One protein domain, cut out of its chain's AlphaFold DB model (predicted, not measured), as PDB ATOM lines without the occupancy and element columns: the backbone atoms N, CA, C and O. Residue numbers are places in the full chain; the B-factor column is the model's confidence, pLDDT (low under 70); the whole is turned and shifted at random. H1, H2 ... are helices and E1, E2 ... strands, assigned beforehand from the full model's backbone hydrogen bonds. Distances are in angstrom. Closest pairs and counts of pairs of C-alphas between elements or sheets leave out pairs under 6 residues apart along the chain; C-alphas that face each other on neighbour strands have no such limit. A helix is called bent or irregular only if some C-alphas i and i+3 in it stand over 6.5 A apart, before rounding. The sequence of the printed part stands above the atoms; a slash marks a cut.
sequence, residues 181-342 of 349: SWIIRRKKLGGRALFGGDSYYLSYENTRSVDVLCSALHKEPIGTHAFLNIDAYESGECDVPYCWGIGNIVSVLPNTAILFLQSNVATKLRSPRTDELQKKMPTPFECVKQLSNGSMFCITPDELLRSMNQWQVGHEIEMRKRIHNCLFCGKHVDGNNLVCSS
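AT A GLANCE: This is residues 181 to 342 of the 349 residues of an uncharacterized protein of Butyrivibrio crossotus DSM 2876 (UniProt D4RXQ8). A strand hairpin, E1 and E2, widened at one edge by the short E3, makes a small sheet, and the long helix H6 runs along one face of it. The short helices H4 and H5 pack on H6, largely on its side away from the sheet; H1 is at one end of the hairpin, H3 lies far from the mean of the C-alphas, and residues 323 to 342 form a looped tail after H6. The printed part has 162 residues with three named strands and six named helices, in the order E1 E2 H1 H2 E3 H3 H4 H5 H6, and the sheet runs E2 E1 E3, all antiparallel. The class is mixed, helices and strands, though under half of the residues are in named elements. It is only just compact, close to loose, with a radius of gyration of the C-alphas of 17.8 A and spans of 55 by 37 by 24 A.

HOW THE PARTS SIT: E1, residues 181 to 188, is the inner strand and forms a hairpin with E2, residues 198 to 206, at 151 degrees; N 183 and O 203 are 2.8 A apart, within hydrogen-bond range. H1, residues 207 to 215, only grazes the sheet with residues 207 to 211. H2, residues 230 to 235, is only just not on the sheet, with 4 pairs of C-alphas within 10 A. E3, residues 243 to 245, is antiparallel to E1 at 163 degrees, with N 184 and O 243 within range at 2.8 A. E2, H1, H2 and E3 form a split strand-helix-strand unit, two strands running the same way with E1 between them, and its crossover is right-handed. H3, residues 254 to 261, touches no helix; it is irregular, with C-alphas 255 and 258 7.8 A apart. H6, residues 301 to 322, is on the sheet at a height of 9.1 A, over E2 and E1, in two layers, a helix on one face of a sheet; it runs along the strands, at 1 degrees to E2 on the local plane. The closest C-alphas of E2 and H6, Ser 199 and Asn 309, are 6.1 A apart. H5, residues 284 to 291, touches residues 304 to 308 of H6 alone, about perpendicular at 82 degrees, closest at the C-alphas of Cys 287 and Met 308, 6.9 A. H4, residues 274 to 277, touches residues 311 to 318 of H6 alone, closest at the C-alphas of Leu 277 and His 315, 4.7 A. In H1, H2, H5 and H6 every O i to N i+4 pair is within hydrogen-bond range; in H3 0 of 4 are, beside 4 of 5 O i to N i+3 pairs, and H4 is too short for an O i to N i+4 pair.

IN THESE COORDINATES: E1 begins at C-alpha 181, (279.033, 239.891, 257.440), and is 22.5 A long; E2 is 24.8 A. H6, the longest helix, is 31.3 A and ends at C-alpha 322, (244.268, 248.650, 272.797).

THE WHOLE: The two C-alphas farthest apart, those of Gln 262 and Ser 342, are 56.3 A apart. The printed part has no cut; the links from H1 to H2 and from H3 to H4 are long. The mean pLDDT of the printed part is 78.4, with 32 residues under 70: 190 to 196, 214 to 231, 239 and 247 to 252.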
ATOM      1  N   SER A 181     280.462 239.958 257.694       81.06
ATOM      2  CA  SER A 181     279.033 239.891 257.440       81.06
ATOM      3  C   SER A 181     278.327 240.875 258.354       81.06
ATOM      4  O   SER A 181     278.711 241.034 259.516       81.06
ATOM      5  N   TRP A 182     277.267 241.499 257.863       84.38
ATOM      6  CA  TRP A 182     276.321 242.147 258.752       84.38
ATOM      7  C   TRP A 182     275.413 241.102 259.402       84.38
ATOM      8  O   TRP A 182     275.109 240.068 258.806       84.38
ATOM      9  N   ILE A 183     274.978 241.375 260.626       83.50
ATOM     10  CA  ILE A 183     274.073 240.541 261.410       83.50
ATOM     11  C   ILE A 183     273.026 241.435 262.059       83.50
ATOM     12  O   ILE A 183     273.355 242.431 262.696       83.50
ATOM     13  N   ILE A 184     271.764 241.045 261.945       84.38
ATOM     14  CA  ILE A 184     270.647 241.639 262.667       84.38
ATOM     15  C   ILE A 184     270.248 240.701 263.810       84.38
ATOM     16  O   ILE A 184     269.924 239.530 263.589       84.38
ATOM     17  N   ARG A 185     270.256 241.226 265.040       84.62
ATOM     18  CA  ARG A 185     269.847 240.509 266.262       84.62
ATOM     19  C   ARG A 185     268.732 241.251 266.982       84.62
ATOM     20  O   ARG A 185     268.771 242.477 267.051       84.62
ATOM     21  N   ARG A 186     267.783 240.523 267.567       84.69
ATOM     22  CA  ARG A 186     266.775 241.080 268.478       84.69
ATOM     23  C   ARG A 186     267.313 241.068 269.903       84.69
ATOM     24  O   ARG A 186     267.828 240.051 270.350       84.69
ATOM     25  N   LYS A 187     267.182 242.173 270.630       85.19
ATOM     26  CA  LYS A 187     267.520 242.253 272.056       85.19
ATOM     27  C   LYS A 187     266.469 243.050 272.814       85.19
ATOM     28  O   LYS A 187     265.921 244.023 272.290       85.19
ATOM     29  N   LYS A 188     266.261 242.683 274.079       83.12
ATOM     30  CA  LYS A 188     265.447 243.456 275.020       83.12
ATOM     31  C   LYS A 188     266.109 244.795 275.331       83.12
ATOM     32  O   LYS A 188     267.292 244.858 275.668       83.12
ATOM     33  N   LEU A 189     265.323 245.859 275.260       77.50
ATOM     34  CA  LEU A 189     265.702 247.199 275.681       77.50
ATOM     35  C   LEU A 189     265.822 247.235 277.213       77.50
ATOM     36  O   LEU A 189     264.878 246.915 277.934       77.50
ATOM     37  N   GLY A 190     267.004 247.611 277.713       65.75
ATOM     38  CA  GLY A 190     267.276 247.777 279.145       65.75
ATOM     39  C   GLY A 190     266.867 249.154 279.691       65.75
ATOM     40  O   GLY A 190     266.609 250.083 278.927       65.75
ATOM     41  N   GLY A 191     266.873 249.294 281.026       56.28
ATOM     42  CA  GLY A 191     266.308 250.391 281.845       56.28
ATOM     43  C   GLY A 191     266.818 251.831 281.652       56.28
ATOM     44  O   GLY A 191     266.685 252.641 282.562       56.28
ATOM     45  N   ARG A 192     267.393 252.167 280.493       55.94
ATOM     46  CA  ARG A 192     267.689 253.545 280.055       55.94
ATOM     47  C   ARG A 192     266.940 253.956 278.777       55.94
ATOM     48  O   ARG A 192     267.062 255.103 278.363       55.94
ATOM     49  N   ALA A 193     266.195 253.054 278.135       63.28
ATOM     50  CA  ALA A 193     265.405 253.376 276.947       63.28
ATOM     51  C   ALA A 193     264.050 254.010 277.322       63.28
ATOM     52  O   ALA A 193     263.399 253.574 278.268       63.28
ATOM     53  N   LEU A 194     263.611 255.013 276.548       64.75
ATOM     54  CA  LEU A 194     262.302 255.672 276.719       64.75
ATOM     55  C   LEU A 194     261.124 254.707 276.471       64.75
ATOM     56  O   LEU A 194     260.045 254.869 277.034       64.75
ATOM     57  N   PHE A 195     261.352 253.690 275.640       64.69
ATOM     58  CA  PHE A 195     260.413 252.615 275.350       64.69
ATOM     59  C   PHE A 195     260.985 251.296 275.875       64.69
ATOM     60  O   PHE A 195     262.098 250.917 275.517       64.69
ATOM     61  N   GLY A 196     260.231 250.593 276.722       67.44
ATOM     62  CA  GLY A 196     260.513 249.189 277.038       67.44
ATOM     63  C   GLY A 196     260.031 248.264 275.915       67.44
ATOM     64  O   GLY A 196     259.042 248.589 275.257       67.44
ATOM     65  N   GLY A 197     260.686 247.119 275.720       75.56
ATOM     66  CA  GLY A 197     260.321 246.126 274.698       75.56
ATOM     67  C   GLY A 197     261.544 245.499 274.035       75.56
ATOM     68  O   GLY A 197     262.649 245.587 274.568       75.56
ATOM     69  N   ASP A 198     261.356 244.882 272.873       82.44
ATOM     70  CA  ASP A 198     262.451 244.375 272.048       82.44
ATOM     71  C   ASP A 198     262.839 245.372 270.957       82.44
ATOM     72  O   ASP A 198     262.034 246.198 270.527       82.44
ATOM     73  N   SER A 199     264.077 245.279 270.485       87.06
ATOM     74  CA  SER A 199     264.550 246.017 269.315       87.06
ATOM     75  C   SER A 199     265.588 245.215 268.546       87.06
ATOM     76  O   SER A 199     266.258 244.336 269.091       87.06
ATOM     77  N   TYR A 200     265.708 245.530 267.267       88.25
ATOM     78  CA  TYR A 200     266.699 244.957 266.380       88.25
ATOM     79  C   TYR A 200     267.943 245.837 266.323       88.25
ATOM     80  O   TYR A 200     267.846 247.065 266.263       88.25
ATOM     81  N   TYR A 201     269.105 245.189 266.276       88.56
ATOM     82  CA  TYR A 201     270.419 245.813 266.167       88.56
ATOM     83  C   TYR A 201     271.199 245.211 265.010       88.56
ATOM     84  O   TYR A 201     271.232 243.989 264.874       88.56
ATOM     85  N   LEU A 202     271.859 246.073 264.241       89.12
ATOM     86  CA  LEU A 202     272.796 245.700 263.191       89.12
ATOM     87  C   LEU A 202     274.228 245.709 263.745       89.12
ATOM     88  O   LEU A 202     274.673 246.717 264.295       89.12
ATOM     89  N   SER A 203     274.945 244.598 263.605       88.56
ATOM     90  CA  SER A 203     276.381 244.473 263.878       88.56
ATOM     91  C   SER A 203     277.118 243.996 262.631       88.56
ATOM     92  O   SER A 203     276.543 243.318 261.789       88.56
ATOM     93  N   TYR A 204     278.399 244.339 262.511       87.12
ATOM     94  CA  TYR A 204     279.289 243.801 261.482       87.12
ATOM     95  C   TYR A 204     280.319 242.903 262.162       87.12
ATOM     96  O   TYR A 204     281.041 243.345 263.057       87.12
ATOM     97  N   GLU A 205     280.369 241.635 261.771       86.25
ATOM     98  CA  GLU A 205     281.155 240.596 262.438       86.25
ATOM     99  C   GLU A 205     281.946 239.768 261.430       86.25
ATOM    100  O   GLU A 205     281.626 239.733 260.245       86.25
ATOM    101  N   ASN A 206     283.008 239.108 261.889       86.00
ATOM    102  CA  ASN A 206     283.817 238.257 261.024       86.00
ATOM    103  C   ASN A 206     282.993 237.063 260.516       86.00
ATOM    104  O   ASN A 206     282.333 236.390 261.309       86.00
ATOM    105  N   THR A 207     283.085 236.756 259.219       77.94
ATOM    106  CA  THR A 207     282.334 235.655 258.587       77.94
ATOM    107  C   THR A 207     282.530 234.317 259.291       77.94
ATOM    108  O   THR A 207     281.558 233.599 259.485       77.94
ATOM    109  N   ARG A 208     283.742 234.006 259.772       80.62
ATOM    110  CA  ARG A 208     284.020 232.749 260.488       80.62
ATOM    111  C   ARG A 208     283.244 232.637 261.796       80.62
ATOM    112  O   ARG A 208     282.801 231.552 262.153       80.62
ATOM    113  N   SER A 209     283.087 233.746 262.517       79.31
ATOM    114  CA  SER A 209     282.305 233.779 263.756       79.31
ATOM    115  C   SER A 209     280.830 233.508 263.471       79.31
ATOM    116  O   SER A 209     280.189 232.772 264.218       79.31
ATOM    117  N   VAL A 210     280.316 234.046 262.362       74.62
ATOM    118  CA  VAL A 210     278.943 233.788 261.912       74.62
ATOM    119  C   VAL A 210     278.770 232.336 261.487       74.62
ATOM    120  O   VAL A 210     277.841 231.681 261.944       74.62
ATOM    121  N   ASP A 211     279.700 231.808 260.692       74.56
ATOM    122  CA  ASP A 211     279.667 230.422 260.221       74.56
ATOM    123  C   ASP A 211     279.668 229.431 261.407       74.56
ATOM    124  O   ASP A 211     278.908 228.463 261.401       74.56
ATOM    125  N   VAL A 212     280.441 229.699 262.471       76.62
ATOM    126  CA  VAL A 212     280.436 228.899 263.713       76.62
ATOM    127  C   VAL A 212     279.072 228.957 264.405       76.62
ATOM    128  O   VAL A 212     278.513 227.905 264.722       76.62
ATOM    129  N   LEU A 213     278.506 230.154 264.592       70.00
ATOM    130  CA  LEU A 213     277.169 230.321 265.179       70.00
ATOM    131  C   LEU A 213     276.105 229.576 264.364       70.00
ATOM    132  O   LEU A 213     275.259 228.898 264.936       70.00
ATOM    133  N   CYS A 214     276.174 229.640 263.035       66.44
ATOM    134  CA  CYS A 214     275.246 228.950 262.144       66.44
ATOM    135  C   CYS A 214     275.414 227.429 262.175       66.44
ATOM    136  O   CYS A 214     274.414 226.711 262.175       66.44
ATOM    137  N   SER A 215     276.650 226.926 262.221       66.00
ATOM    138  CA  SER A 215     276.926 225.486 262.270       66.00
ATOM    139  C   SER A 215     276.350 224.817 263.520       66.00
ATOM    140  O   SER A 215     275.909 223.674 263.453       66.00
ATOM    141  N   ALA A 216     276.269 225.550 264.634       63.38
ATOM    142  CA  ALA A 216     275.650 225.075 265.867       63.38
ATOM    143  C   ALA A 216     274.112 224.984 265.784       63.38
ATOM    144  O   ALA A 216     273.492 224.357 266.641       63.38
ATOM    145  N   LEU A 217     273.499 225.605 264.768       60.50
ATOM    146  CA  LEU A 217     272.047 225.752 264.633       60.50
ATOM    147  C   LEU A 217     271.421 224.834 263.562       60.50
ATOM    148  O   LEU A 217     270.202 224.705 263.534       60.50
ATOM    149  N   HIS A 218     272.201 224.193 262.680       57.25
ATOM    150  CA  HIS A 218     271.653 223.455 261.527       57.25
ATOM    151  C   HIS A 218     271.538 221.932 261.730       57.25
ATOM    152  O   HIS A 218     272.472 221.274 262.183       57.25
ATOM    153  N   LYS A 219     270.401 221.374 261.271       50.56
ATOM    154  CA  LYS A 219     270.197 219.950 260.920       50.56
ATOM    155  C   LYS A 219     270.207 219.678 259.399       50.56
ATOM    156  O   LYS A 219     270.173 218.514 259.018       50.56
ATOM    157  N   GLU A 220     270.284 220.697 258.537       42.72
ATOM    158  CA  GLU A 220     270.278 220.552 257.065       42.72
ATOM    159  C   GLU A 220     271.373 221.386 256.365       42.72
ATOM    160  O   GLU A 220     271.871 222.352 256.951       42.72
ATOM    161  N   PRO A 221     271.811 220.989 255.148       41.66
ATOM    162  CA  PRO A 221     273.068 221.440 254.566       41.66
ATOM    163  C   PRO A 221     273.027 222.845 253.946       41.66
ATOM    164  O   PRO A 221     271.993 223.413 253.607       41.66
ATOM    165  N   ILE A 222     274.244 223.359 253.772       39.56
ATOM    166  CA  ILE A 222     274.689 224.658 253.258       39.56
ATOM    167  C   ILE A 222     274.161 224.891 251.824       39.56
ATOM    168  O   ILE A 222     274.869 224.690 250.843       39.56
ATOM    169  N   GLY A 223     272.892 225.271 251.689       42.84
ATOM    170  CA  GLY A 223     272.256 225.605 250.403       42.84
ATOM    171  C   GLY A 223     271.188 226.700 250.495       42.84
ATOM    172  O   GLY A 223     270.837 227.317 249.492       42.84
ATOM    173  N   THR A 224     270.716 227.014 251.699       42.81
ATOM    174  CA  THR A 224     269.738 228.074 251.974       42.81
ATOM    175  C   THR A 224     270.419 229.225 252.705       42.81
ATOM    176  O   THR A 224     270.584 229.208 253.923       42.81
ATOM    177  N   HIS A 225     270.868 230.237 251.965       50.97
ATOM    178  CA  HIS A 225     271.514 231.399 252.570       50.97
ATOM    179  C   HIS A 225     270.521 232.247 253.402       50.97
ATOM    180  O   HIS A 225     269.440 232.601 252.938       50.97
ATOM    181  N   ALA A 226     270.975 232.621 254.604       47.75
ATOM    182  CA  ALA A 226     270.751 233.864 255.358       47.75
ATOM    183  C   ALA A 226     269.355 234.323 255.828       47.75
ATOM    184  O   ALA A 226     269.297 235.035 256.834       47.75
ATOM    185  N   PHE A 227     268.252 233.993 255.155       52.91
ATOM    186  CA  PHE A 227     267.014 234.741 255.412       52.91
ATOM    187  C   PHE A 227     266.092 234.203 256.493       52.91
ATOM    188  O   PHE A 227     265.218 234.950 256.924       52.91
ATOM    189  N   LEU A 228     266.223 232.956 256.933       57.94
ATOM    190  CA  LEU A 228     265.122 232.330 257.658       57.94
ATOM    191  C   LEU A 228     265.610 231.294 258.662       57.94
ATOM    192  O   LEU A 228     265.339 230.109 258.518       57.94
ATOM    193  N   ASN A 229     266.213 231.761 259.757       65.50
ATOM    194  CA  ASN A 229     265.932 231.084 261.019       65.50
ATOM    195  C   ASN A 229     264.554 231.566 261.511       65.50
ATOM    196  O   ASN A 229     264.451 232.298 262.495       65.50
ATOM    197  N   ILE A 230     263.505 231.248 260.726       65.38
ATOM    198  CA  ILE A 230     262.106 231.546 261.082       65.38
ATOM    199  C   ILE A 230     261.841 230.965 262.458       65.38
ATOM    200  O   ILE A 230     261.259 231.655 263.280       65.38
ATOM    201  N   ASP A 231     262.352 229.764 262.715       69.06
ATOM    202  CA  ASP A 231     262.193 229.073 263.984       69.06
ATOM    203  C   ASP A 231     262.702 229.928 265.149       69.06
ATOM    204  O   ASP A 231     261.932 230.192 266.066       69.06
ATOM    205  N   ALA A 232     263.926 230.469 265.079       71.00
ATOM    206  CA  ALA A 232     264.451 231.378 266.105       71.00
ATOM    207  C   ALA A 232     263.648 232.686 266.219       71.00
ATOM    208  O   ALA A 232     263.499 233.247 267.309       71.00
ATOM    209  N   TYR A 233     263.118 233.193 265.099       74.44
ATOM    210  CA  TYR A 233     262.252 234.372 265.117       74.44
ATOM    211  C   TYR A 233     260.911 234.092 265.803       74.44
ATOM    212  O   TYR A 233     260.453 234.902 266.613       74.44
ATOM    213  N   GLU A 234     260.291 232.956 265.495       73.19
ATOM    214  CA  GLU A 234     259.014 232.522 266.053       73.19
ATOM    215  C   GLU A 234     259.141 232.083 267.514       73.19
ATOM    216  O   GLU A 234     258.218 232.324 268.294       73.19
ATOM    217  N   SER A 235     260.286 231.515 267.905       74.69
ATOM    218  CA  SER A 235     260.606 231.141 269.286       74.69
ATOM    219  C   SER A 235     261.077 232.324 270.145       74.69
ATOM    220  O   SER A 235     261.083 232.227 271.373       74.69
ATOM    221  N   GLY A 236     261.418 233.466 269.535       73.88
ATOM    222  CA  GLY A 236     261.825 234.684 270.240       73.88
ATOM    223  C   GLY A 236     263.233 234.622 270.842       73.88
ATOM    224  O   GLY A 236     263.512 235.273 271.854       73.88
ATOM    225  N   GLU A 237     264.133 233.846 270.242       75.19
ATOM    226  CA  GLU A 237     265.499 233.648 270.733       75.19
ATOM    227  C   GLU A 237     266.347 234.919 270.576       75.19
ATOM    228  O   GLU A 237     266.636 235.369 269.472       75.19
ATOM    229  N   CYS A 238     266.749 235.544 271.684       70.56
ATOM    230  CA  CYS A 238     267.459 236.833 271.656       70.56
ATOM    231  C   CYS A 238     268.969 236.715 271.362       70.56
ATOM    232  O   CYS A 238     269.601 237.693 270.962       70.56
ATOM    233  N   ASP A 239     269.555 235.529 271.543       69.62
ATOM    234  CA  ASP A 239     270.997 235.306 271.361       69.62
ATOM    235  C   ASP A 239     271.358 234.815 269.949       69.62
ATOM    236  O   ASP A 239     272.538 234.770 269.586       69.62
ATOM    237  N   VAL A 240     270.352 234.508 269.126       73.56
ATOM    238  CA  VAL A 240     270.520 233.946 267.784       73.56
ATOM    239  C   VAL A 240     270.423 235.040 266.710       73.56
ATOM    240  O   VAL A 240     269.575 235.933 266.795       73.56
ATOM    241  N   PRO A 241     271.289 235.014 265.680       73.56
ATOM    242  CA  PRO A 241     271.129 235.841 264.487       73.56
ATOM    243  C   PRO A 241     269.776 235.621 263.796       73.56
ATOM    244  O   PRO A 241     269.449 234.504 263.404       73.56
ATOM    245  N   TYR A 242     269.020 236.699 263.581       74.12
ATOM    246  CA  TYR A 242     267.728 236.653 262.882       74.12
ATOM    247  C   TYR A 242     267.892 236.772 261.370       74.12
ATOM    248  O   TYR A 242     267.162 236.160 260.596       74.12
ATOM    249  N   CYS A 243     268.837 237.610 260.956       76.62
ATOM    250  CA  CYS A 243     269.176 237.844 259.565       76.62
ATOM    251  C   CYS A 243     270.663 238.186 259.496       76.62
ATOM    252  O   CYS A 243     271.184 238.845 260.395       76.62
ATOM    253  N   TRP A 244     271.356 237.739 258.462       77.38
ATOM    254  CA  TRP A 244     272.750 238.100 258.235       77.38
ATOM    255  C   TRP A 244     273.054 238.069 256.746       77.38
ATOM    256  O   TRP A 244     272.322 237.464 255.971       77.38
ATOM    257  N   GLY A 245     274.133 238.700 256.325       75.38
ATOM    258  CA  GLY A 245     274.525 238.709 254.924       75.38
ATOM    259  C   GLY A 245     275.914 239.281 254.755       75.38
ATOM    260  O   GLY A 245     276.506 239.780 255.708       75.38
ATOM    261  N   ILE A 246     276.461 239.152 253.552       74.31
ATOM    262  CA  ILE A 246     277.863 239.486 253.290       74.31
ATOM    263  C   ILE A 246     277.969 240.757 252.428       74.31
ATOM    264  O   ILE A 246     278.824 241.596 252.691       74.31
ATOM    265  N   GLY A 247     277.100 240.927 251.429       68.12
ATOM    266  CA  GLY A 247     276.962 242.172 250.664       68.12
ATOM    267  C   GLY A 247     276.137 243.226 251.404       68.12
ATOM    268  O   GLY A 247     275.489 242.926 252.399       68.12
ATOM    269  N   ASN A 248     276.090 244.461 250.909       64.94
ATOM    270  CA  ASN A 248     275.364 245.560 251.567       64.94
ATOM    271  C   ASN A 248     273.842 245.514 251.371       64.94
ATOM    272  O   ASN A 248     273.172 246.515 251.617       64.94
ATOM    273  N   ILE A 249     273.292 244.403 250.875       69.06
ATOM    274  CA  ILE A 249     271.900 244.324 250.450       69.06
ATOM    275  C   ILE A 249     271.253 242.979 250.821       69.06
ATOM    276  O   ILE A 249     271.846 241.910 250.705       69.06
ATOM    277  N   VAL A 250     269.996 243.058 251.251       68.38
ATOM    278  CA  VAL A 250     269.036 241.969 251.426       68.38
ATOM    279  C   VAL A 250     268.335 241.671 250.089       68.38
ATOM    280  O   VAL A 250     267.750 242.573 249.485       68.38
ATOM    281  N   SER A 251     268.407 240.411 249.633       63.03
ATOM    282  CA  SER A 251     268.085 239.960 248.261       63.03
ATOM    283  C   SER A 251     266.983 238.875 248.205       63.03
ATOM    284  O   SER A 251     266.606 238.300 249.224       63.03
ATOM    285  N   VAL A 252     266.448 238.629 247.001       65.50
ATOM    286  CA  VAL A 252     265.327 237.722 246.645       65.50
ATOM    287  C   VAL A 252     265.726 236.243 246.534       65.50
ATOM    288  O   VAL A 252     266.873 235.888 246.727       65.50
ATOM    289  N   LEU A 253     264.806 235.370 246.112       72.50
ATOM    290  CA  LEU A 253     265.094 233.967 245.803       72.50
ATOM    291  C   LEU A 253     265.930 233.777 244.513       72.50
ATOM    292  O   LEU A 253     265.697 234.485 243.525       72.50
ATOM    293  N   PRO A 254     266.814 232.754 244.458       77.75
ATOM    294  CA  PRO A 254     267.646 232.461 243.287       77.75
ATOM    295  C   PRO A 254     266.867 232.317 241.982       77.75
ATOM    296  O   PRO A 254     267.295 232.821 240.957       77.75
ATOM    297  N   ASN A 255     265.693 231.683 242.018       80.44
ATOM    298  CA  ASN A 255     264.874 231.372 240.843       80.44
ATOM    299  C   ASN A 255     264.282 232.598 240.121       80.44
ATOM    300  O   ASN A 255     263.772 232.464 239.011       80.44
ATOM    301  N   THR A 256     264.313 233.777 240.744       79.12
ATOM    302  CA  THR A 256     263.711 235.005 240.199       79.12
ATOM    303  C   THR A 256     264.716 236.140 240.047       79.12
ATOM    304  O   THR A 256     264.384 237.178 239.483       79.12
ATOM    305  N   ALA A 257     265.963 235.951 240.484       83.12
ATOM    306  CA  ALA A 257     266.955 237.019 240.542       83.12
ATOM    307  C   ALA A 257     267.294 237.631 239.172       83.12
ATOM    308  O   ALA A 257     267.627 238.807 239.094       83.12
ATOM    309  N   ILE A 258     267.135 236.899 238.068       87.50
ATOM    310  CA  ILE A 258     267.367 237.466 236.733       87.50
ATOM    311  C   ILE A 258     266.372 238.572 236.358       87.50
ATOM    312  O   ILE A 258     266.706 239.462 235.577       87.50
ATOM    313  N   LEU A 259     265.181 238.578 236.973       85.19
ATOM    314  CA  LEU A 259     264.177 239.625 236.770       85.19
ATOM    315  C   LEU A 259     264.664 240.999 237.244       85.19
ATOM    316  O   LEU A 259     264.103 242.005 236.820       85.19
ATOM    317  N   PHE A 260     265.719 241.072 238.065       79.19
ATOM    318  CA  PHE A 260     266.359 242.338 238.447       79.19
ATOM    319  C   PHE A 260     266.888 243.102 237.243       79.19
ATOM    320  O   PHE A 260     266.852 244.325 237.234       79.19
ATOM    321  N   LEU A 261     267.358 242.380 236.224       81.69
ATOM    322  CA  LEU A 261     267.890 242.981 235.005       81.69
ATOM    323  C   LEU A 261     266.780 243.555 234.115       81.69
ATOM    324  O   LEU A 261     267.049 244.353 233.225       81.69
ATOM    325  N   GLN A 262     265.538 243.120 234.333       77.94
ATOM    326  CA  GLN A 262     264.392 243.407 233.470       77.94
ATOM    327  C   GLN A 262     263.346 244.311 234.142       77.94
ATOM    328  O   GLN A 262     262.478 244.850 233.460       77.94
ATOM    329  N   SER A 263     263.396 244.463 235.468       77.38
ATOM    330  CA  SER A 263     262.332 245.082 236.267       77.38
ATOM    331  C   SER A 263     262.825 246.288 237.057       77.38
ATOM    332  O   SER A 263     263.995 246.385 237.419       77.38
ATOM    333  N   ASN A 264     261.895 247.170 237.428       71.50
ATOM    334  CA  ASN A 264     262.171 248.193 238.431       71.50
ATOM    335  C   ASN A 264     262.378 247.534 239.799       71.50
ATOM    336  O   ASN A 264     261.472 246.905 240.349       71.50
ATOM    337  N   VAL A 265     263.580 247.701 240.341       77.94
ATOM    338  CA  VAL A 265     263.975 247.166 241.643       77.94
ATOM    339  C   VAL A 265     263.666 248.193 242.729       77.94
ATOM    340  O   VAL A 265     264.095 249.346 242.658       77.94
ATOM    341  N   ALA A 266     262.941 247.776 243.764       80.19
ATOM    342  CA  ALA A 266     262.743 248.564 244.967       80.19
ATOM    343  C   ALA A 266     264.050 248.624 245.767       80.19
ATOM    344  O   ALA A 266     264.545 247.606 246.251       80.19
ATOM    345  N   THR A 267     264.590 249.828 245.926       81.56
ATOM    346  CA  THR A 267     265.821 250.084 246.694       81.56
ATOM    347  C   THR A 267     265.560 250.665 248.081       81.56
ATOM    348  O   THR A 267     266.489 250.897 248.852       81.56
ATOM    349  N   LYS A 268     264.286 250.906 248.408       84.56
ATOM    350  CA  LYS A 268     263.808 251.407 249.699       84.56
ATOM    351  C   LYS A 268     262.494 250.736 250.063       84.56
ATOM    352  O   LYS A 268     261.719 250.374 249.175       84.56
ATOM    353  N   LEU A 269     262.237 250.612 251.359       88.38
ATOM    354  CA  LEU A 269     260.974 250.103 251.873       88.38
ATOM    355  C   LEU A 269     260.058 251.270 252.227       88.38
ATOM    356  O   LEU A 269     260.495 252.315 252.714       88.38
ATOM    357  N   ARG A 270     258.752 251.110 251.993       91.50
ATOM    358  CA  ARG A 270     257.787 252.035 252.599       91.50
ATOM    359  C   ARG A 270     257.707 251.769 254.100       91.50
ATOM    360  O   ARG A 270     257.981 250.666 254.563       91.50
ATOM    361  N   SER A 271     257.200 252.739 254.848       89.62
ATOM    362  CA  SER A 271     256.806 252.487 256.231       89.62
ATOM    363  C   SER A 271     255.543 251.612 256.317       89.62
ATOM    364  O   SER A 271     254.683 251.665 255.421       89.62
ATOM    365  N   PRO A 272     255.411 250.809 257.389       91.38
ATOM    366  CA  PRO A 272     254.180 250.087 257.675       91.38
ATOM    367  C   PRO A 272     253.012 251.039 257.921       91.38
ATOM    368  O   PRO A 272     253.175 252.130 258.472       91.38
ATOM    369  N   ARG A 273     251.821 250.610 257.517       91.94
ATOM    370  CA  ARG A 273     250.559 251.303 257.769       91.94
ATOM    371  C   ARG A 273     250.002 250.909 259.133       91.94
ATOM    372  O   ARG A 273     250.308 249.843 259.659       91.94
ATOM    373  N   THR A 274     249.145 251.752 259.699       88.81
ATOM    374  CA  THR A 274     248.557 251.527 261.029       88.81
ATOM    375  C   THR A 274     247.792 250.204 261.130       88.81
ATOM    376  O   THR A 274     247.896 249.517 262.141       88.81
ATOM    377  N   ASP A 275     247.075 249.803 260.079       90.81
ATOM    378  CA  ASP A 275     246.344 248.531 260.022       90.81
ATOM    379  C   ASP A 275     247.269 247.304 259.966       90.81
ATOM    380  O   ASP A 275     246.894 246.214 260.399       90.81
ATOM    381  N   GLU A 276     248.489 247.468 259.456       91.19
ATOM    382  CA  GLU A 276     249.509 246.419 259.436       91.19
ATOM    383  C   GLU A 276     250.130 246.243 260.825       91.19
ATOM    384  O   GLU A 276     250.266 245.114 261.289       91.19
ATOM    385  N   LEU A 277     250.397 247.346 261.534       90.75
ATOM    386  CA  LEU A 277     250.968 247.336 262.888       90.75
ATOM    387  C   LEU A 277     250.090 246.608 263.916       90.75
ATOM    388  O   LEU A 277     250.599 246.092 264.907       90.75
ATOM    389  N   GLN A 278     248.779 246.526 263.689       86.69
ATOM    390  CA  GLN A 278     247.850 245.813 264.573       86.69
ATOM    391  C   GLN A 278     247.890 244.284 264.408       86.69
ATOM    392  O   GLN A 278     247.321 243.559 265.227       86.69
ATOM    393  N   LYS A 279     248.537 243.777 263.353       86.88
ATOM    394  CA  LYS A 279     248.667 242.339 263.073       86.88
ATOM    395  C   LYS A 279     249.873 241.748 263.806       86.88
ATOM    396  O   LYS A 279     250.682 242.469 264.381       86.88
ATOM    397  N   LYS A 280     250.000 240.416 263.776       84.56
ATOM    398  CA  LYS A 280     251.201 239.716 264.264       84.56
ATOM    399  C   LYS A 280     252.437 240.266 263.542       84.56
ATOM    400  O   LYS A 280     252.390 240.491 262.335       84.56
ATOM    401  N   MET A 281     253.531 240.449 264.281       83.81
ATOM    402  CA  MET A 281     254.774 240.961 263.714       83.81
ATOM    403  C   MET A 281     255.333 240.001 262.643       83.81
ATOM    404  O   MET A 281     255.543 238.822 262.953       83.81
ATOM    405  N   PRO A 282     255.579 240.472 261.407       84.88
ATOM    406  CA  PRO A 282     256.005 239.648 260.287       84.88
ATOM    407  C   PRO A 282     257.454 239.212 260.458       84.88
ATOM    408  O   PRO A 282     258.284 239.959 260.979       84.88
ATOM    409  N   THR A 283     257.771 238.030 259.944       80.00
ATOM    410  CA  THR A 283     259.165 237.590 259.802       80.00
ATOM    411  C   THR A 283     259.974 238.603 258.969       80.00
ATOM    412  O   THR A 283     259.393 239.371 258.192       80.00
ATOM    413  N   PRO A 284     261.320 238.618 259.057       79.44
ATOM    414  CA  PRO A 284     262.144 239.527 258.258       79.44
ATOM    415  C   PRO A 284     261.820 239.474 256.756       79.44
ATOM    416  O   PRO A 284     261.676 240.513 256.119       79.44
ATOM    417  N   PHE A 285     261.616 238.276 256.200       77.88
ATOM    418  CA  PHE A 285     261.244 238.103 254.792       77.88
ATOM    419  C   PHE A 285     259.861 238.683 254.462       77.88
ATOM    420  O   PHE A 285     259.697 239.374 253.455       77.88
ATOM    421  N   GLU A 286     258.863 238.449 255.315       82.50
ATOM    422  CA  GLU A 286     257.522 239.013 255.134       82.50
ATOM    423  C   GLU A 286     257.518 240.539 255.245       82.50
ATOM    424  O   GLU A 286     256.811 241.194 254.479       82.50
ATOM    425  N   CYS A 287     258.331 241.105 256.142       86.44
ATOM    426  CA  CYS A 287     258.517 242.549 256.274       86.44
ATOM    427  C   CYS A 287     258.955 243.154 254.933       86.44
ATOM    428  O   CYS A 287     258.294 244.049 254.406       86.44
ATOM    429  N   VAL A 288     260.000 242.598 254.316       84.12
ATOM    430  CA  VAL A 288     260.490 243.071 253.012       84.12
ATOM    431  C   VAL A 288     259.438 242.915 251.922       84.12
ATOM    432  O   VAL A 288     259.155 243.868 251.199       84.12
ATOM    433  N   LYS A 289     258.807 241.740 251.830       84.06
ATOM    434  CA  LYS A 289     257.807 241.439 250.798       84.06
ATOM    435  C   LYS A 289     256.591 242.370 250.859       84.06
ATOM    436  O   LYS A 289     256.088 242.802 249.821       84.06
ATOM    437  N   GLN A 290     256.100 242.676 252.061       88.56
ATOM    438  CA  GLN A 290     254.940 243.554 252.252       88.56
ATOM    439  C   GLN A 290     255.289 245.025 251.994       88.56
ATOM    440  O   GLN A 290     254.505 245.755 251.377       88.56
ATOM    441  N   LEU A 291     256.469 245.465 252.438       90.06
ATOM    442  CA  LEU A 291     256.899 246.859 252.332       90.06
ATOM    443  C   LEU A 291     257.533 247.205 250.970       90.06
ATOM    444  O   LEU A 291     257.635 248.383 250.631       90.06
ATOM    445  N   SER A 292     257.891 246.216 250.144       87.12
ATOM    446  CA  SER A 292     258.261 246.429 248.735       87.12
ATOM    447  C   SER A 292     257.047 246.511 247.794       87.12
ATOM    448  O   SER A 292     257.207 246.692 246.585       87.12
ATOM    449  N   ASN A 293     255.822 246.368 248.322       84.56
ATOM    450  CA  ASN A 293     254.575 246.266 247.552       84.56
ATOM    451  C   ASN A 293     254.616 245.162 246.476       84.56
ATOM    452  O   ASN A 293     254.077 245.334 245.386       84.56
ATOM    453  N   GLY A 294     255.290 244.044 246.760       78.81
ATOM    454  CA  GLY A 294     255.439 242.936 245.812       78.81
ATOM    455  C   GLY A 294     256.448 243.180 244.685       78.81
ATOM    456  O   GLY A 294     256.613 242.307 243.837       78.81
ATOM    457  N   SER A 295     257.147 244.320 244.681       81.69
ATOM    458  CA  SER A 295     258.248 244.569 243.745       81.69
ATOM    459  C   SER A 295     259.470 243.730 244.115       81.69
ATOM    460  O   SER A 295     259.711 243.455 245.299       81.69
ATOM    461  N   MET A 296     260.276 243.386 243.107       79.25
ATOM    462  CA  MET A 296     261.630 242.864 243.316       79.25
ATOM    463  C   MET A 296     262.435 243.879 244.122       79.25
ATOM    464  O   MET A 296     262.270 245.082 243.924       79.25
ATOM    465  N   PHE A 297     263.268 243.420 245.052       79.88
ATOM    466  CA  PHE A 297     263.867 244.301 246.050       79.88
ATOM    467  C   PHE A 297     265.366 244.081 246.214       79.88
ATOM    468  O   PHE A 297     265.871 242.965 246.150       79.88
ATOM    469  N   CYS A 298     266.061 245.173 246.488       79.31
ATOM    470  CA  CYS A 298     267.449 245.188 246.909       79.31
ATOM    471  C   CYS A 298     267.593 246.309 247.937       79.31
ATOM    472  O   CYS A 298     267.763 247.472 247.581       79.31
ATOM    473  N   ILE A 299     267.453 245.969 249.213       81.44
ATOM    474  CA  ILE A 299     267.431 246.945 250.307       81.44
ATOM    475  C   ILE A 299     268.657 246.792 251.197       81.44
ATOM    476  O   ILE A 299     269.120 245.681 251.432       81.44
ATOM    477  N   THR A 300     269.167 247.884 251.747       84.06
ATOM    478  CA  THR A 300     270.300 247.792 252.672       84.06
ATOM    479  C   THR A 300     269.892 247.114 253.986       84.06
ATOM    480  O   THR A 300     268.715 247.162 254.367       84.06
ATOM    481  N   PRO A 301     270.829 246.488 254.723       84.94
ATOM    482  CA  PRO A 301     270.520 245.930 256.035       84.94
ATOM    483  C   PRO A 301     270.024 247.003 257.011       84.94
ATOM    484  O   PRO A 301     269.160 246.714 257.833       84.94
ATOM    485  N   ASP A 302     270.492 248.249 256.889       88.94
ATOM    486  CA  ASP A 302     269.973 249.391 257.649       88.94
ATOM    487  C   ASP A 302     268.502 249.694 257.335       88.94
ATOM    488  O   ASP A 302     267.715 249.972 258.242       88.94
ATOM    489  N   GLU A 303     268.102 249.616 256.065       88.88
ATOM    490  CA  GLU A 303     266.713 249.834 255.655       88.88
ATOM    491  C   GLU A 303     265.798 248.720 256.187       88.88
ATOM    492  O   GLU A 303     264.702 248.993 256.694       88.88
ATOM    493  N   LEU A 304     266.267 247.467 256.146       87.38
ATOM    494  CA  LEU A 304     265.576 246.340 256.771       87.38
ATOM    495  C   LEU A 304     265.466 246.536 258.288       87.38
ATOM    496  O   LEU A 304     264.368 246.451 258.837       87.38
ATOM    497  N   LEU A 305     266.578 246.845 258.960       89.88
ATOM    498  CA  LEU A 305     266.641 247.097 260.400       89.88
ATOM    499  C   LEU A 305     265.635 248.170 260.813       89.88
ATOM    500  O   LEU A 305     264.868 247.994 261.762       89.88
ATOM    501  N   ARG A 306     265.627 249.287 260.081       91.25
ATOM    502  CA  ARG A 306     264.708 250.398 260.308       91.25
ATOM    503  C   ARG A 306     263.263 249.944 260.163       91.25
ATOM    504  O   ARG A 306     262.452 250.256 261.029       91.25
ATOM    505  N   SER A 307     262.954 249.193 259.113       90.19
ATOM    506  CA  SER A 307     261.602 248.693 258.845       90.19
ATOM    507  C   SER A 307     261.125 247.708 259.911       90.19
ATOM    508  O   SER A 307     260.003 247.823 260.404       90.19
ATOM    509  N   MET A 308     261.993 246.790 260.344       88.81
ATOM    510  CA  MET A 308     261.708 245.849 261.429       88.81
ATOM    511  C   MET A 308     261.485 246.569 262.762       88.81
ATOM    512  O   MET A 308     260.539 246.254 263.476       88.81
ATOM    513  N   ASN A 309     262.300 247.575 263.085       90.06
ATOM    514  CA  ASN A 309     262.114 248.380 264.291       90.06
ATOM    515  C   ASN A 309     260.852 249.255 264.227       90.06
ATOM    516  O   ASN A 309     260.173 249.406 265.240       90.06
ATOM    517  N   GLN A 310     260.496 249.793 263.056       90.75
ATOM    518  CA  GLN A 310     259.220 250.496 262.860       90.75
ATOM    519  C   GLN A 310     258.029 249.572 263.128       90.75
ATOM    520  O   GLN A 310     257.091 249.978 263.813       90.75
ATOM    521  N   TRP A 311     258.087 248.329 262.644       90.31
ATOM    522  CA  TRP A 311     257.088 247.305 262.944       90.31
ATOM    523  C   TRP A 311     257.050 246.938 264.427       90.31
ATOM    524  O   TRP A 311     255.982 246.972 265.025       90.31
ATOM    525  N   GLN A 312     258.198 246.636 265.033       87.94
ATOM    526  CA  GLN A 312     258.304 246.228 266.437       87.94
ATOM    527  C   GLN A 312     257.771 247.304 267.390       87.94
ATOM    528  O   GLN A 312     256.949 247.014 268.258       87.94
ATOM    529  N   VAL A 313     258.210 248.552 267.216       88.19
ATOM    530  CA  VAL A 313     257.777 249.674 268.061       88.19
ATOM    531  C   VAL A 313     256.330 250.055 267.755       88.19
ATOM    532  O   VAL A 313     255.555 250.307 268.673       88.19
ATOM    533  N   GLY A 314     255.940 250.073 266.478       89.88
ATOM    534  CA  GLY A 314     254.575 250.388 266.068       89.88
ATOM    535  C   GLY A 314     253.554 249.374 266.590       89.88
ATOM    536  O   GLY A 314     252.529 249.775 267.135       89.88
ATOM    537  N   HIS A 315     253.863 248.078 266.498       89.44
ATOM    538  CA  HIS A 315     253.037 247.001 267.041       89.44
ATOM    539  C   HIS A 315     252.874 247.126 268.557       89.44
ATOM    540  O   HIS A 315     251.756 247.077 269.065       89.44
ATOM    541  N   GLU A 316     253.973 247.367 269.277       87.12
ATOM    542  CA  GLU A 316     253.951 247.564 270.727       87.12
ATOM    543  C   GLU A 316     253.076 248.767 271.127       87.12
ATOM    544  O   GLU A 316     252.266 248.674 272.051       87.12
ATOM    545  N   ILE A 317     253.189 249.890 270.411       88.44
ATOM    546  CA  ILE A 317     252.372 251.088 270.649       88.44
ATOM    547  C   ILE A 317     250.885 250.793 270.426       88.44
ATOM    548  O   ILE A 317     250.062 251.135 271.277       88.44
ATOM    549  N   GLU A 318     250.524 250.166 269.306       89.94
ATOM    550  CA  GLU A 318     249.126 249.855 268.987       89.94
ATOM    551  C   GLU A 318     248.527 248.837 269.968       89.94
ATOM    552  O   GLU A 318     247.389 249.001 270.417       89.94
ATOM    553  N   MET A 319     249.310 247.843 270.392       87.88
ATOM    554  CA  MET A 319     248.909 246.899 271.433       87.88
ATOM    555  C   MET A 319     248.664 247.598 272.771       87.88
ATOM    556  O   MET A 319     247.609 247.392 273.374       87.88
ATOM    557  N   ARG A 320     249.578 248.471 273.217       87.06
ATOM    558  CA  ARG A 320     249.431 249.232 274.472       87.06
ATOM    559  C   ARG A 320     248.210 250.147 274.465       87.06
ATOM    560  O   ARG A 320     247.488 250.177 275.459       87.06
ATOM    561  N   LYS A 321     247.927 250.825 273.346       88.25
ATOM    562  CA  LYS A 321     246.694 251.615 273.175       88.25
ATOM    563  C   LYS A 321     245.447 250.754 273.363       88.25
ATOM    564  O   LYS A 321     244.537 251.152 274.080       88.25
ATOM    565  N   ARG A 322     245.419 249.565 272.751       86.75
ATOM    566  CA  ARG A 322     244.268 248.650 272.797       86.75
ATOM    567  C   ARG A 322     243.980 248.117 274.201       86.75
ATOM    568  O   ARG A 322     242.821 247.907 274.537       86.75
ATOM    569  N   ILE A 323     245.018 247.880 275.001       87.81
ATOM    570  CA  ILE A 323     244.897 247.338 276.366       87.81
ATOM    571  C   ILE A 323     244.918 248.423 277.458       87.81
ATOM    572  O   ILE A 323     244.981 248.088 278.637       87.81
ATOM    573  N   HIS A 324     244.865 249.708 277.080       88.19
ATOM    574  CA  HIS A 324     244.938 250.854 277.994       88.19
ATOM    575  C   HIS A 324     246.182 250.842 278.902       88.19
ATOM    576  O   HIS A 324     246.113 251.096 280.104       88.19
ATOM    577  N   ASN A 325     247.347 250.552 278.320       88.06
ATOM    578  CA  ASN A 325     248.634 250.611 279.007       88.06
ATOM    579  C   ASN A 325     249.459 251.822 278.551       88.06
ATOM    580  O   ASN A 325     249.429 252.240 277.395       88.06
ATOM    581  N   CYS A 326     250.260 252.349 279.471       86.31
ATOM    582  CA  CYS A 326     251.161 253.472 279.277       86.31
ATOM    583  C   CYS A 326     252.157 253.166 278.159       86.31
ATOM    584  O   CYS A 326     252.892 252.178 278.233       86.31
ATOM    585  N   LEU A 327     252.259 254.057 277.172       85.19
ATOM    586  CA  LEU A 327     253.162 253.881 276.034       85.19
ATOM    587  C   LEU A 327     254.643 253.773 276.430       85.19
ATOM    588  O   LEU A 327     255.395 253.133 275.703       85.19
ATOM    589  N   PHE A 328     255.064 254.309 277.580       81.69
ATOM    590  CA  PHE A 328     256.463 254.262 278.033       81.69
ATOM    591  C   PHE A 328     256.752 253.074 278.960       81.69
ATOM    592  O   PHE A 328     257.519 252.184 278.588       81.69
ATOM    593  N   CYS A 329     256.109 253.003 280.132       80.00
ATOM    594  CA  CYS A 329     256.382 251.952 281.125       80.00
ATOM    595  C   CYS A 329     255.470 250.719 281.062       80.00
ATOM    596  O   CYS A 329     255.673 249.793 281.842       80.00
ATOM    597  N   GLY A 330     254.447 250.700 280.203       79.81
ATOM    598  CA  GLY A 330     253.531 249.561 280.067       79.81
ATOM    599  C   GLY A 330     252.556 249.348 281.234       79.81
ATOM    600  O   GLY A 330     251.778 248.401 281.190       79.81
ATOM    601  N   LYS A 331     252.557 250.205 282.266       84.44
ATOM    602  CA  LYS A 331     251.575 250.150 283.367       84.44
ATOM    603  C   LYS A 331     250.180 250.530 282.879       84.44
ATOM    604  O   LYS A 331     250.077 251.403 282.025       84.44
ATOM    605  N   HIS A 332     249.134 249.940 283.451       87.06
ATOM    606  CA  HIS A 332     247.755 250.328 283.151       87.06
ATOM    607  C   HIS A 332     247.524 251.822 283.421       87.06
ATOM    608  O   HIS A 332     248.073 252.372 284.382       87.06
ATOM    609  N   VAL A 333     246.754 252.475 282.553       86.50
ATOM    610  CA  VAL A 333     246.411 253.893 282.668       86.50
ATOM    611  C   VAL A 333     244.903 254.042 282.584       86.50
ATOM    612  O   VAL A 333     244.280 253.600 281.623       86.50
ATOM    613  N   ASP A 334     244.336 254.715 283.580       78.19
ATOM    614  CA  ASP A 334     242.901 254.954 283.640       78.19
ATOM    615  C   ASP A 334     242.455 256.027 282.629       78.19
ATOM    616  O   ASP A 334     243.120 257.051 282.409       78.19
ATOM    617  N   GLY A 335     241.272 255.811 282.049       76.00
ATOM    618  CA  GLY A 335     240.613 256.747 281.136       76.00
ATOM    619  C   GLY A 335     241.215 256.782 279.725       76.00
ATOM    620  O   GLY A 335     241.687 255.778 279.198       76.00
ATOM    621  N   ASN A 336     241.178 257.960 279.090       77.00
ATOM    622  CA  ASN A 336     241.656 258.179 277.712       77.00
ATOM    623  C   ASN A 336     243.145 258.575 277.632       77.00
ATOM    624  O   ASN A 336     243.611 259.051 276.595       77.00
ATOM    625  N   ASN A 337     243.894 258.432 278.724       81.38
ATOM    626  CA  ASN A 337     245.298 258.822 278.775       81.38
ATOM    627  C   ASN A 337     246.190 257.735 278.156       81.38
ATOM    628  O   ASN A 337     246.009 256.549 278.404       81.38
ATOM    629  N   LEU A 338     247.201 258.151 277.389       84.00
ATOM    630  CA  LEU A 338     248.151 257.236 276.737       84.00
ATOM    631  C   LEU A 338     249.447 257.030 277.536       84.00
ATOM    632  O   LEU A 338     250.204 256.098 277.275       84.00
ATOM    633  N   VAL A 339     249.738 257.902 278.500       86.00
ATOM    634  CA  VAL A 339     250.969 257.874 279.301       86.00
ATOM    635  C   VAL A 339     250.609 258.170 280.754       86.00
ATOM    636  O   VAL A 339     249.805 259.062 281.022       86.00
ATOM    637  N   CYS A 340     251.187 257.428 281.700       84.81
ATOM    638  CA  CYS A 340     250.947 257.660 283.121       84.81
ATOM    639  C   CYS A 340     251.632 258.946 283.615       84.81
ATOM    640  O   CYS A 340     252.708 259.329 283.147       84.81
ATOM    641  N   SER A 341     251.029 259.586 284.617       83.25
ATOM    642  CA  SER A 341     251.483 260.863 285.189       83.25
ATOM    643  C   SER A 341     252.932 260.846 285.692       83.25
ATOM    644  O   SER A 341     253.615 261.862 285.616       83.25
ATOM    645  N   SER A 342     253.443 259.687 286.121       81.06
ATOM    646  CA  SER A 342     254.823 259.518 286.601       81.06
ATOM    647  C   SER A 342     255.911 259.773 285.550       81.06
ATOM    648  O   SER A 342     257.080 259.838 285.906       81.06
TER     649      SER A 342